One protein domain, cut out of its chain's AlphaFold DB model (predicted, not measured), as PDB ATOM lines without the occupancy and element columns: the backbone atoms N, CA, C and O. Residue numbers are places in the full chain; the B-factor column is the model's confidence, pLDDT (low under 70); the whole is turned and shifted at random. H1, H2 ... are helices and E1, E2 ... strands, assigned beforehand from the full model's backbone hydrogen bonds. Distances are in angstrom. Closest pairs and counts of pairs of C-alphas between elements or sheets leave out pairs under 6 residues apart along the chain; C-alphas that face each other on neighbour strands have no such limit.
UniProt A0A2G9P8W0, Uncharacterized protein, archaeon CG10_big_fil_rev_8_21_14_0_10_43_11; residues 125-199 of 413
ATOM      1  N   ASP A 125     589.339 297.856 419.082       71.56
ATOM      2  CA  ASP A 125     589.763 297.887 417.681       71.56
ATOM      3  C   ASP A 125     591.276 298.145 417.510       71.56
ATOM      4  O   ASP A 125     591.844 297.870 416.456       71.56
ATOM      5  N   SER A 126     591.956 298.597 418.569       71.19
ATOM      6  CA  SER A 126     593.415 298.776 418.630       71.19
ATOM      7  C   SER A 126     594.158 297.521 419.120       71.19
ATOM      8  O   SER A 126     595.392 297.501 419.155       71.19
ATOM      9  N   LEU A 127     593.443 296.459 419.516       78.38
ATOM     10  CA  LEU A 127     594.064 295.205 419.939       78.38
ATOM     11  C   LEU A 127     594.715 294.494 418.749       78.38
ATOM     12  O   LEU A 127     594.125 294.340 417.681       78.38
ATOM     13  N   SER A 128     595.931 293.978 418.953       82.19
ATOM     14  CA  SER A 128     596.605 293.212 417.902       82.19
ATOM     15  C   SER A 128     595.774 291.980 417.486       82.19
ATOM     16  O   SER A 128     595.176 291.325 418.351       82.19
ATOM     17  N   PRO A 129     595.785 291.586 416.195       85.75
ATOM     18  CA  PRO A 129     595.020 290.435 415.707       85.75
ATOM     19  C   PRO A 129     595.291 289.137 416.480       85.75
ATOM     20  O   PRO A 129     594.390 288.316 416.657       85.75
ATOM     21  N   ASN A 130     596.515 288.967 416.985       84.88
ATOM     22  CA  ASN A 130     596.915 287.803 417.774       84.88
ATOM     23  C   ASN A 130     596.182 287.745 419.122       84.88
ATOM     24  O   ASN A 130     595.650 286.695 419.474       84.88
ATOM     25  N   ILE A 131     596.076 288.873 419.833       83.50
ATOM     26  CA  ILE A 131     595.367 288.960 421.123       83.50
ATOM     27  C   ILE A 131     593.877 288.661 420.926       83.50
ATOM     28  O   ILE A 131     593.287 287.869 421.660       83.50
ATOM     29  N   VAL A 132     593.269 289.233 419.882       86.56
ATOM     30  CA  VAL A 132     591.863 288.968 419.544       86.56
ATOM     31  C   VAL A 132     591.644 287.478 419.256       86.56
ATOM     32  O   VAL A 132     590.650 286.893 419.695       86.56
ATOM     33  N   GLN A 133     592.575 286.837 418.545       89.12
ATOM     34  CA  GLN A 133     592.487 285.416 418.218       89.12
ATOM     35  C   GLN A 133     592.678 284.508 419.444       89.12
ATOM     36  O   GLN A 133     591.985 283.492 419.567       89.12
ATOM     37  N   GLU A 134     593.561 284.874 420.373       89.69
ATOM     38  CA  GLU A 134     593.729 284.178 421.655       89.69
ATOM     39  C   GLU A 134     592.444 284.226 422.486       89.69
ATOM     40  O   GLU A 134     591.965 283.187 422.948       89.69
ATOM     41  N   ILE A 135     591.829 285.406 422.606       89.56
ATOM     42  CA  ILE A 135     590.569 285.587 423.336       89.56
ATOM     43  C   ILE A 135     589.443 284.780 422.674       89.56
ATOM     44  O   ILE A 135     588.737 284.044 423.363       89.56
ATOM     45  N   LYS A 136     589.328 284.810 421.337       91.12
ATOM     46  CA  LYS A 136     588.376 283.967 420.586       91.12
ATOM     47  C   LYS A 136     588.556 282.486 420.880       91.12
ATOM     48  O   LYS A 136     587.580 281.787 421.148       91.12
ATOM     49  N   THR A 137     589.792 282.006 420.850       93.19
ATOM     50  CA  THR A 137     590.100 280.595 421.111       93.19
ATOM     51  C   THR A 137     589.728 280.215 422.543       93.19
ATOM     52  O   THR A 137     589.108 279.173 422.765       93.19
ATOM     53  N   LYS A 138     590.025 281.094 423.507       93.06
ATOM     54  CA  LYS A 138     589.682 280.906 424.917       93.06
ATOM     55  C   LYS A 138     588.167 280.852 425.131       93.06
ATOM     56  O   LYS A 138     587.689 279.900 425.742       93.06
ATOM     57  N   CYS A 139     587.405 281.793 424.579       91.62
ATOM     58  CA  CYS A 139     585.947 281.790 424.719       91.62
ATOM     59  C   CYS A 139     585.304 280.570 424.049       91.62
ATOM     60  O   CYS A 139     584.484 279.894 424.671       91.62
ATOM     61  N   ASN A 140     585.757 280.203 422.846       91.69
ATOM     62  CA  ASN A 140     585.267 279.016 422.142       91.69
ATOM     63  C   ASN A 140     585.535 277.725 422.929       91.69
ATOM     64  O   ASN A 140     584.683 276.838 422.954       91.69
ATOM     65  N   SER A 141     586.681 277.621 423.614       94.19
ATOM     66  CA  SER A 141     587.001 276.455 424.455       94.19
ATOM     67  C   SER A 141     586.052 276.296 425.651       94.19
ATOM     68  O   SER A 141     585.888 275.195 426.168       94.19
ATOM     69  N   GLN A 142     585.395 277.386 426.057       91.25
ATOM     70  CA  GLN A 142     584.400 277.430 427.128       91.25
ATOM     71  C   GLN A 142     582.955 277.344 426.603       91.25
ATOM     72  O   GLN A 142     582.020 277.443 427.391       91.25
ATOM     73  N   GLY A 143     582.751 277.170 425.289       89.25
ATOM     74  CA  GLY A 143     581.420 277.189 424.669       89.25
ATOM     75  C   GLY A 143     580.763 278.575 424.636       89.25
ATOM     76  O   GLY A 143     579.555 278.673 424.431       89.25
ATOM     77  N   LEU A 144     581.544 279.637 424.847       90.31
ATOM     78  CA  LEU A 144     581.105 281.032 424.877       90.31
ATOM     79  C   LEU A 144     581.555 281.771 423.611       90.31
ATOM     80  O   LEU A 144     582.414 281.297 422.868       90.31
ATOM     81  N   GLN A 145     580.993 282.954 423.371       88.00
ATOM     82  CA  GLN A 145     581.418 283.843 422.289       88.00
ATOM     83  C   GLN A 145     582.175 285.042 422.846       88.00
ATOM     84  O   GLN A 145     582.024 285.402 424.011       88.00
ATOM     85  N   VAL A 146     583.003 285.651 422.002       87.69
ATOM     86  CA  VAL A 146     583.619 286.935 422.331       87.69
ATOM     87  C   VAL A 146     582.555 288.018 422.222       87.69
ATOM     88  O   VAL A 146     581.923 288.149 421.174       87.69
ATOM     89  N   VAL A 147     582.378 288.777 423.294       87.00
ATOM     90  CA  VAL A 147     581.480 289.932 423.383       87.00
ATOM     91  C   VAL A 147     582.274 291.162 423.825       87.00
ATOM     92  O   VAL A 147     583.340 291.025 424.433       87.00
ATOM     93  N   ARG A 148     581.762 292.352 423.500       82.69
ATOM     94  CA  ARG A 148     582.254 293.622 424.050       82.69
ATOM     95  C   ARG A 148     581.710 293.771 425.478       82.69
ATOM     96  O   ARG A 148     580.548 293.455 425.735       82.69
ATOM     97  N   ASP A 149     582.571 294.155 426.407       84.88
ATOM     98  CA  ASP A 149     582.281 294.332 427.833       84.88
ATOM     99  C   ASP A 149     583.053 295.551 428.354       84.88
ATOM    100  O   ASP A 149     583.861 296.116 427.621       84.88
ATOM    101  N   TYR A 150     582.837 295.946 429.604       80.56
ATOM    102  CA  TYR A 150     583.499 297.103 430.202       80.56
ATOM    103  C   TYR A 150     584.183 296.725 431.510       80.56
ATOM    104  O   TYR A 150     583.640 295.980 432.327       80.56
ATOM    105  N   ASN A 151     585.401 297.224 431.713       76.00
ATOM    106  CA  ASN A 151     586.085 297.073 432.994       76.00
ATOM    107  C   ASN A 151     585.535 298.073 434.037       76.00
ATOM    108  O   ASN A 151     584.672 298.898 433.743       76.00
ATOM    109  N   THR A 152     586.058 298.024 435.264       73.19
ATOM    110  CA  THR A 152     585.629 298.903 436.373       73.19
ATOM    111  C   THR A 152     585.864 300.393 436.129       73.19
ATOM    112  O   THR A 152     585.259 301.204 436.815       73.19
ATOM    113  N   HIS A 153     586.715 300.747 435.163       66.88
ATOM    114  CA  HIS A 153     587.011 302.126 434.773       66.88
ATOM    115  C   HIS A 153     586.175 302.576 433.560       66.88
ATOM    116  O   HIS A 153     586.376 303.670 433.048       66.88
ATOM    117  N   GLY A 154     585.261 301.731 433.065       68.38
ATOM    118  CA  GLY A 154     584.442 302.027 431.888       68.38
ATOM    119  C   GLY A 154     585.151 301.798 430.551       68.38
ATOM    120  O   GLY A 154     584.575 302.100 429.513       68.38
ATOM    121  N   CYS A 155     586.360 301.226 430.538       75.31
ATOM    122  CA  CYS A 155     587.052 300.912 429.290       75.31
ATOM    123  C   CYS A 155     586.455 299.686 428.611       75.31
ATOM    124  O   CYS A 155     586.254 298.653 429.257       75.31
ATOM    125  N   GLU A 156     586.274 299.774 427.296       78.50
ATOM    126  CA  GLU A 156     585.837 298.652 426.476       78.50
ATOM    127  C   GLU A 156     586.892 297.529 426.455       78.50
ATOM    128  O   GLU A 156     588.081 297.757 426.229       78.50
ATOM    129  N   ILE A 157     586.454 296.293 426.685       85.19
ATOM    130  CA  ILE A 157     587.272 295.079 426.677       85.19
ATOM    131  C   ILE A 157     586.565 293.953 425.913       85.19
ATOM    132  O   ILE A 157     585.349 293.947 425.733       85.19
ATOM    133  N   LEU A 158     587.333 292.944 425.494       86.81
ATOM    134  CA  LEU A 158     586.785 291.691 424.971       86.81
ATOM    135  C   LEU A 158     586.646 290.663 426.097       86.81
ATOM    136  O   LEU A 158     587.642 290.263 426.703       86.81
ATOM    137  N   ALA A 159     585.427 290.185 426.328       87.00
ATOM    138  CA  ALA A 159     585.122 289.157 427.320       87.00
ATOM    139  C   ALA A 159     584.420 287.946 426.687       87.00
ATOM    140  O   ALA A 159     583.948 287.993 425.552       87.00
ATOM    141  N   CYS A 160     584.352 286.838 427.428       88.94
ATOM    142  CA  CYS A 160     583.585 285.661 427.023       88.94
ATOM    143  C   CYS A 160     582.164 285.751 427.587       88.94
ATOM    144  O   CYS A 160     581.993 285.824 428.802       88.94
ATOM    145  N   GLY A 161     581.152 285.712 426.721       85.00
ATOM    146  CA  GLY A 161     579.747 285.839 427.102       85.00
ATOM    147  C   GLY A 161     578.823 284.923 426.306       85.00
ATOM    148  O   GLY A 161     579.197 284.356 425.272       85.00
ATOM    149  N   ALA A 162     577.599 284.751 426.809       81.12
ATOM    150  CA  ALA A 162     576.543 284.065 426.071       81.12
ATOM    151  C   ALA A 162     576.068 284.938 424.898       81.12
ATOM    152  O   ALA A 162     576.073 286.163 424.983       81.12
ATOM    153  N   LYS A 163     575.598 284.311 423.813       66.81
ATOM    154  CA  LYS A 163     575.150 285.002 422.586       66.81
ATOM    155  C   LYS A 163     574.013 286.014 422.825       66.81
ATOM    156  O   LYS A 163     573.808 286.915 422.021       66.81
ATOM    157  N   GLU A 164     573.295 285.858 423.935       66.12
ATOM    158  CA  GLU A 164     572.175 286.702 424.367       66.12
ATOM    159  C   GLU A 164     572.603 287.881 425.266       66.12
ATOM    160  O   GLU A 164     571.819 288.803 425.466       66.12
ATOM    161  N   GLN A 165     573.846 287.913 425.766       63.47
ATOM    162  CA  GLN A 165     574.408 289.023 426.557       63.47
ATOM    163  C   GLN A 165     575.041 290.094 425.659       63.47
ATOM    164  O   GLN A 165     576.175 290.514 425.872       63.47
ATOM    165  N   TYR A 166     574.330 290.505 424.611       62.88
ATOM    166  CA  TYR A 166     574.917 291.337 423.560       62.88
ATOM    167  C   TYR A 166     575.146 292.798 423.988       62.88
ATOM    168  O   TYR A 166     575.880 293.515 423.319       62.88
ATOM    169  N   CYS A 167     574.538 293.240 425.096       65.94
ATOM    170  CA  CYS A 167     574.563 294.637 425.523       65.94
ATOM    171  C   CYS A 167     574.711 294.718 427.042       65.94
ATOM    172  O   CYS A 167     573.746 294.511 427.779       65.94
ATOM    173  N   LYS A 168     575.936 294.969 427.514       70.38
ATOM    174  CA  LYS A 168     576.211 295.237 428.927       70.38
ATOM    175  C   LYS A 168     576.250 296.741 429.171       70.38
ATOM    176  O   LYS A 168     576.768 297.495 428.353       70.38
ATOM    177  N   SER A 169     575.662 297.158 430.286       75.50
ATOM    178  CA  SER A 169     575.755 298.527 430.783       75.50
ATOM    179  C   SER A 169     577.141 298.785 431.365       75.50
ATOM    180  O   SER A 169     577.805 297.859 431.834       75.50
ATOM    181  N   VAL A 170     577.539 300.052 431.389       79.19
ATOM    182  CA  VAL A 170     578.750 300.477 432.090       79.19
ATOM    183  C   VAL A 170     578.610 300.159 433.589       79.19
ATOM    184  O   VAL A 170     577.539 300.417 434.149       79.19
ATOM    185  N   PRO A 171     579.629 299.573 434.246       80.81
ATOM    186  CA  PRO A 171     579.595 299.303 435.681       80.81
ATOM    187  C   PRO A 171     579.396 300.585 436.500       80.81
ATOM    188  O   PRO A 171     579.921 301.638 436.136       80.81
ATOM    189  N   ALA A 172     578.679 300.497 437.624       79.69
ATOM    190  CA  ALA A 172     578.415 301.643 438.503       79.69
ATOM    191  C   ALA A 172     579.719 302.273 439.031       79.69
ATOM    192  O   ALA A 172     579.820 303.487 439.196       79.69
ATOM    193  N   GLU A 173     580.746 301.447 439.227       77.62
ATOM    194  CA  GLU A 173     582.065 301.852 439.697       77.62
ATOM    195  C   GLU A 173     582.737 302.848 438.742       77.62
ATOM    196  O   GLU A 173     583.388 303.781 439.209       77.62
ATOM    197  N   ALA A 174     582.514 302.724 437.428       75.94
ATOM    198  CA  ALA A 174     583.094 303.630 436.437       75.94
ATOM    199  C   ALA A 174     582.572 305.065 436.601       75.94
ATOM    200  O   ALA A 174     583.332 306.018 436.453       75.94
ATOM    201  N   TYR A 175     581.299 305.223 436.985       73.50
ATOM    202  CA  TYR A 175     580.711 306.533 437.277       73.50
ATOM    203  C   TYR A 175     581.355 307.167 438.510       73.50
ATOM    204  O   TYR A 175     581.661 308.352 438.504       73.50
ATOM    205  N   THR A 176     581.606 306.374 439.556       71.94
ATOM    206  CA  THR A 176     582.236 306.874 440.791       71.94
ATOM    207  C   THR A 176     583.728 307.168 440.639       71.94
ATOM    208  O   THR A 176     584.260 308.028 441.336       71.94
ATOM    209  N   GLN A 177     584.416 306.450 439.748       69.56
ATOM    210  CA  GLN A 177     585.846 306.626 439.493       69.56
ATOM    211  C   GLN A 177     586.131 307.758 438.506       69.56
ATOM    212  O   GLN A 177     587.241 308.296 438.498       69.56
ATOM    213  N   CYS A 178     585.139 308.141 437.703       63.75
ATOM    214  CA  CYS A 178     585.252 309.288 436.827       63.75
ATOM    215  C   CYS A 178     585.277 310.584 437.649       63.75
ATOM    216  O   CYS A 178     584.289 310.960 438.274       63.75
ATOM    217  N   LYS A 179     586.417 311.288 437.640       61.38
ATOM    218  CA  LYS A 179     586.575 312.581 438.329       61.38
ATOM    219  C   LYS A 179     585.856 313.748 437.629       61.38
ATOM    220  O   LYS A 179     585.894 314.857 438.150       61.38
ATOM    221  N   GLY A 180     585.197 313.503 436.494       66.12
ATOM    222  CA  GLY A 180     584.392 314.488 435.772       66.12
ATOM    223  C   GLY A 180     583.014 313.952 435.362       66.12
ATOM    224  O   GLY A 180     582.289 313.435 436.209       66.12
ATOM    225  N   GLU A 181     582.608 314.121 434.104       56.94
ATOM    226  CA  GLU A 181     581.345 313.610 433.558       56.94
ATOM    227  C   GLU A 181     581.603 312.343 432.726       56.94
ATOM    228  O   GLU A 181     582.420 312.337 431.810       56.94
ATOM    229  N   LEU A 182     580.923 311.237 433.050       64.81
ATOM    230  CA  LEU A 182     581.018 310.005 432.265       64.81
ATOM    231  C   LEU A 182     579.979 310.043 431.139       64.81
ATOM    232  O   LEU A 182     578.785 309.863 431.385       64.81
ATOM    233  N   ILE A 183     580.429 310.261 429.906       63.91
ATOM    234  CA  ILE A 183     579.575 310.271 428.718       63.91
ATOM    235  C   ILE A 183     579.363 308.831 428.265       63.91
ATOM    236  O   ILE A 183     580.324 308.114 427.991       63.91
ATOM    237  N   VAL A 184     578.099 308.413 428.164       73.12
ATOM    238  CA  VAL A 184     577.718 307.072 427.707       73.12
ATOM    239  C   VAL A 184     576.748 307.195 426.541       73.12
ATOM    240  O   VAL A 184     575.599 307.589 426.736       73.12
ATOM    241  N   GLU A 185     577.183 306.823 425.337       68.12
ATOM    242  CA  GLU A 185     576.284 306.745 424.181       68.12
ATOM    243  C   GLU A 185     575.762 305.325 424.003       68.12
ATOM    244  O   GLU A 185     576.481 304.341 424.213       68.12
ATOM    245  N   LYS A 186     574.491 305.223 423.617       72.62
ATOM    246  CA  LYS A 186     573.813 303.958 423.354       72.62
ATOM    247  C   LYS A 186     573.274 303.945 421.928       72.62
ATOM    248  O   LYS A 186     572.777 304.954 421.437       72.62
ATOM    249  N   ASP A 187     573.318 302.789 421.279       70.81
ATOM    250  CA  ASP A 187     572.647 302.595 419.997       70.81
ATOM    251  C   ASP A 187     571.113 302.539 420.156       70.81
ATOM    252  O   ASP A 187     570.561 302.502 421.258       70.81
ATOM    253  N   ALA A 188     570.393 302.457 419.032       64.12
ATOM    254  CA  ALA A 188     568.929 302.338 419.011       64.12
ATOM    255  C   ALA A 188     568.378 301.081 419.725       64.12
ATOM    256  O   ALA A 188     567.166 300.943 419.889       64.12
ATOM    257  N   LYS A 189     569.242 300.138 420.118       71.00
ATOM    258  CA  LYS A 189     568.893 298.931 420.877       71.00
ATOM    259  C   LYS A 189     569.245 299.063 422.364       71.00
ATOM    260  O   LYS A 189     569.018 298.115 423.112       71.00
ATOM    261  N   GLY A 190     569.747 300.223 422.797       66.31
ATOM    262  CA  GLY A 190     570.141 300.507 424.176       66.31
ATOM    263  C   GLY A 190     571.528 299.975 424.544       66.31
ATOM    264  O   GLY A 190     571.853 299.901 425.730       66.31
ATOM    265  N   CYS A 191     572.331 299.574 423.560       75.12
ATOM    266  CA  CYS A 191     573.647 298.986 423.763       75.12
ATOM    267  C   CYS A 191     574.692 300.088 423.809       75.12
ATOM    268  O   CYS A 191     574.720 300.931 422.919       75.12
ATOM    269  N   VAL A 192     575.542 300.075 424.835       71.75
ATOM    270  CA  VAL A 192     576.596 301.077 424.975       71.75
ATOM    271  C   VAL A 192     577.554 300.961 423.789       71.75
ATOM    272  O   VAL A 192     578.080 299.884 423.517       71.75
ATOM    273  N   THR A 193     577.731 302.056 423.061       69.94
ATOM    274  CA  THR A 193     578.650 302.165 421.920       69.94
ATOM    275  C   THR A 193     579.868 303.008 422.250       69.94
ATOM    276  O   THR A 193     580.884 302.888 421.574       69.94
ATOM    277  N   PHE A 194     579.781 303.834 423.293       65.88
ATOM    278  CA  PHE A 194     580.837 304.751 423.691       65.88
ATOM    279  C   PHE A 194     580.773 305.022 425.193       65.88
ATOM    280  O   PHE A 194     579.683 305.173 425.748       65.88
ATOM    281  N   VAL A 195     581.943 305.073 425.831       67.94
ATOM    282  CA  VAL A 195     582.118 305.440 427.238       67.94
ATOM    283  C   VAL A 195     583.403 306.240 427.351       67.94
ATOM    284  O   VAL A 195     584.474 305.715 427.050       67.94
ATOM    285  N   GLU A 196     583.309 307.480 427.809       65.31
ATOM    286  CA  GLU A 196     584.482 308.298 428.100       65.31
ATOM    287  C   GLU A 196     584.244 309.124 429.360       65.31
ATOM    288  O   GLU A 196     583.173 309.698 429.551       65.31
ATOM    289  N   CYS A 197     585.244 309.153 430.239       61.44
ATOM    290  CA  CYS A 197     585.257 310.057 431.377       61.44
ATOM    291  C   CYS A 197     585.915 311.364 430.944       61.44
ATOM    292  O   CYS A 197     587.128 311.389 430.735       61.44
ATOM    293  N   VAL A 198     585.128 312.427 430.816       59.19
ATOM    294  CA  VAL A 198     585.625 313.768 430.490       59.19
ATOM    295  C   VAL A 198     585.745 314.590 431.764       59.19
ATOM    296  O   VAL A 198     584.938 314.418 432.676       59.19
ATOM    297  N   ALA A 199     586.733 315.479 431.872       51.78
ATOM    298  CA  ALA A 199     586.730 316.461 432.954       51.78
ATOM    299  C   ALA A 199     585.522 317.407 432.787       51.78
ATOM    300  O   ALA A 199     585.013 317.606 431.681       51.78
TER     301      ALA A 199
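This is residues 125 to 199 of the 413 residues of an uncharacterized protein of archaeon CG10_big_fil_rev_8_21_14_0_10_43_11 (UniProt A0A2G9P8W0). Two small two-stranded hairpins follow one another along the longest axis, only loosely joined, and each has a helix of its own: H1 packs on the hairpin E1 and E2, and the short H2 lies by the hairpin E3 and E4. The printed part has 75 residues, with two named helices and four named strands in the order H1, E1, E2, H2, E3, E4; both sheets are antiparallel and the class is mixed, helices and strands. It is only just compact, close to loose, with a radius of gyration of the C-alphas of 13.6 A, and only just elongated, spanning 39 by 26 by 19 A.

Find C-alpha 129 at (595.020, 290.435, 415.707); from there H1 runs 18.3 A to residue 141. Next come E1, residues 145 to 150, 15.6 A, and E2, residues 156 to 161, 14.2 A. H2 takes residues 172 to 177, E3 residues 181 to 186, 15.9 A, and E4 residues 192 to 198, 16.5 A, ending at C-alpha 198 at (585.625, 313.768, 430.490).

Look first at H1: its closest C-alphas to E2 are those of Cys 139 and Cys 160, 5.1 A apart. In the hairpin E1 and E2, at 140 degrees, N 147 and O 159 are within hydrogen-bond range at 2.9 A. The closest C-alphas of E2 and E4, Glu 156 and Val 195, are 7.8 A apart; E1 and E3 are apart. The closest C-alphas of H2 and E3, Tyr 175 and Leu 182, are 6.1 A apart. In the hairpin E3 and E4, at 167 degrees, N 183 and O 196 are within hydrogen-bond range at 2.8 A. In H1 and H2 every O i to N i+4 pair is within hydrogen-bond range.

The two C-alphas farthest apart, Ser 141 and Ala 199, are 40.9 A apart. The printed part has no cut and no long link. Mean pLDDT of the printed part is 76.4; look for values under 70 at, among others, residues 163 to 167, 177 to 183 and 193 to 199.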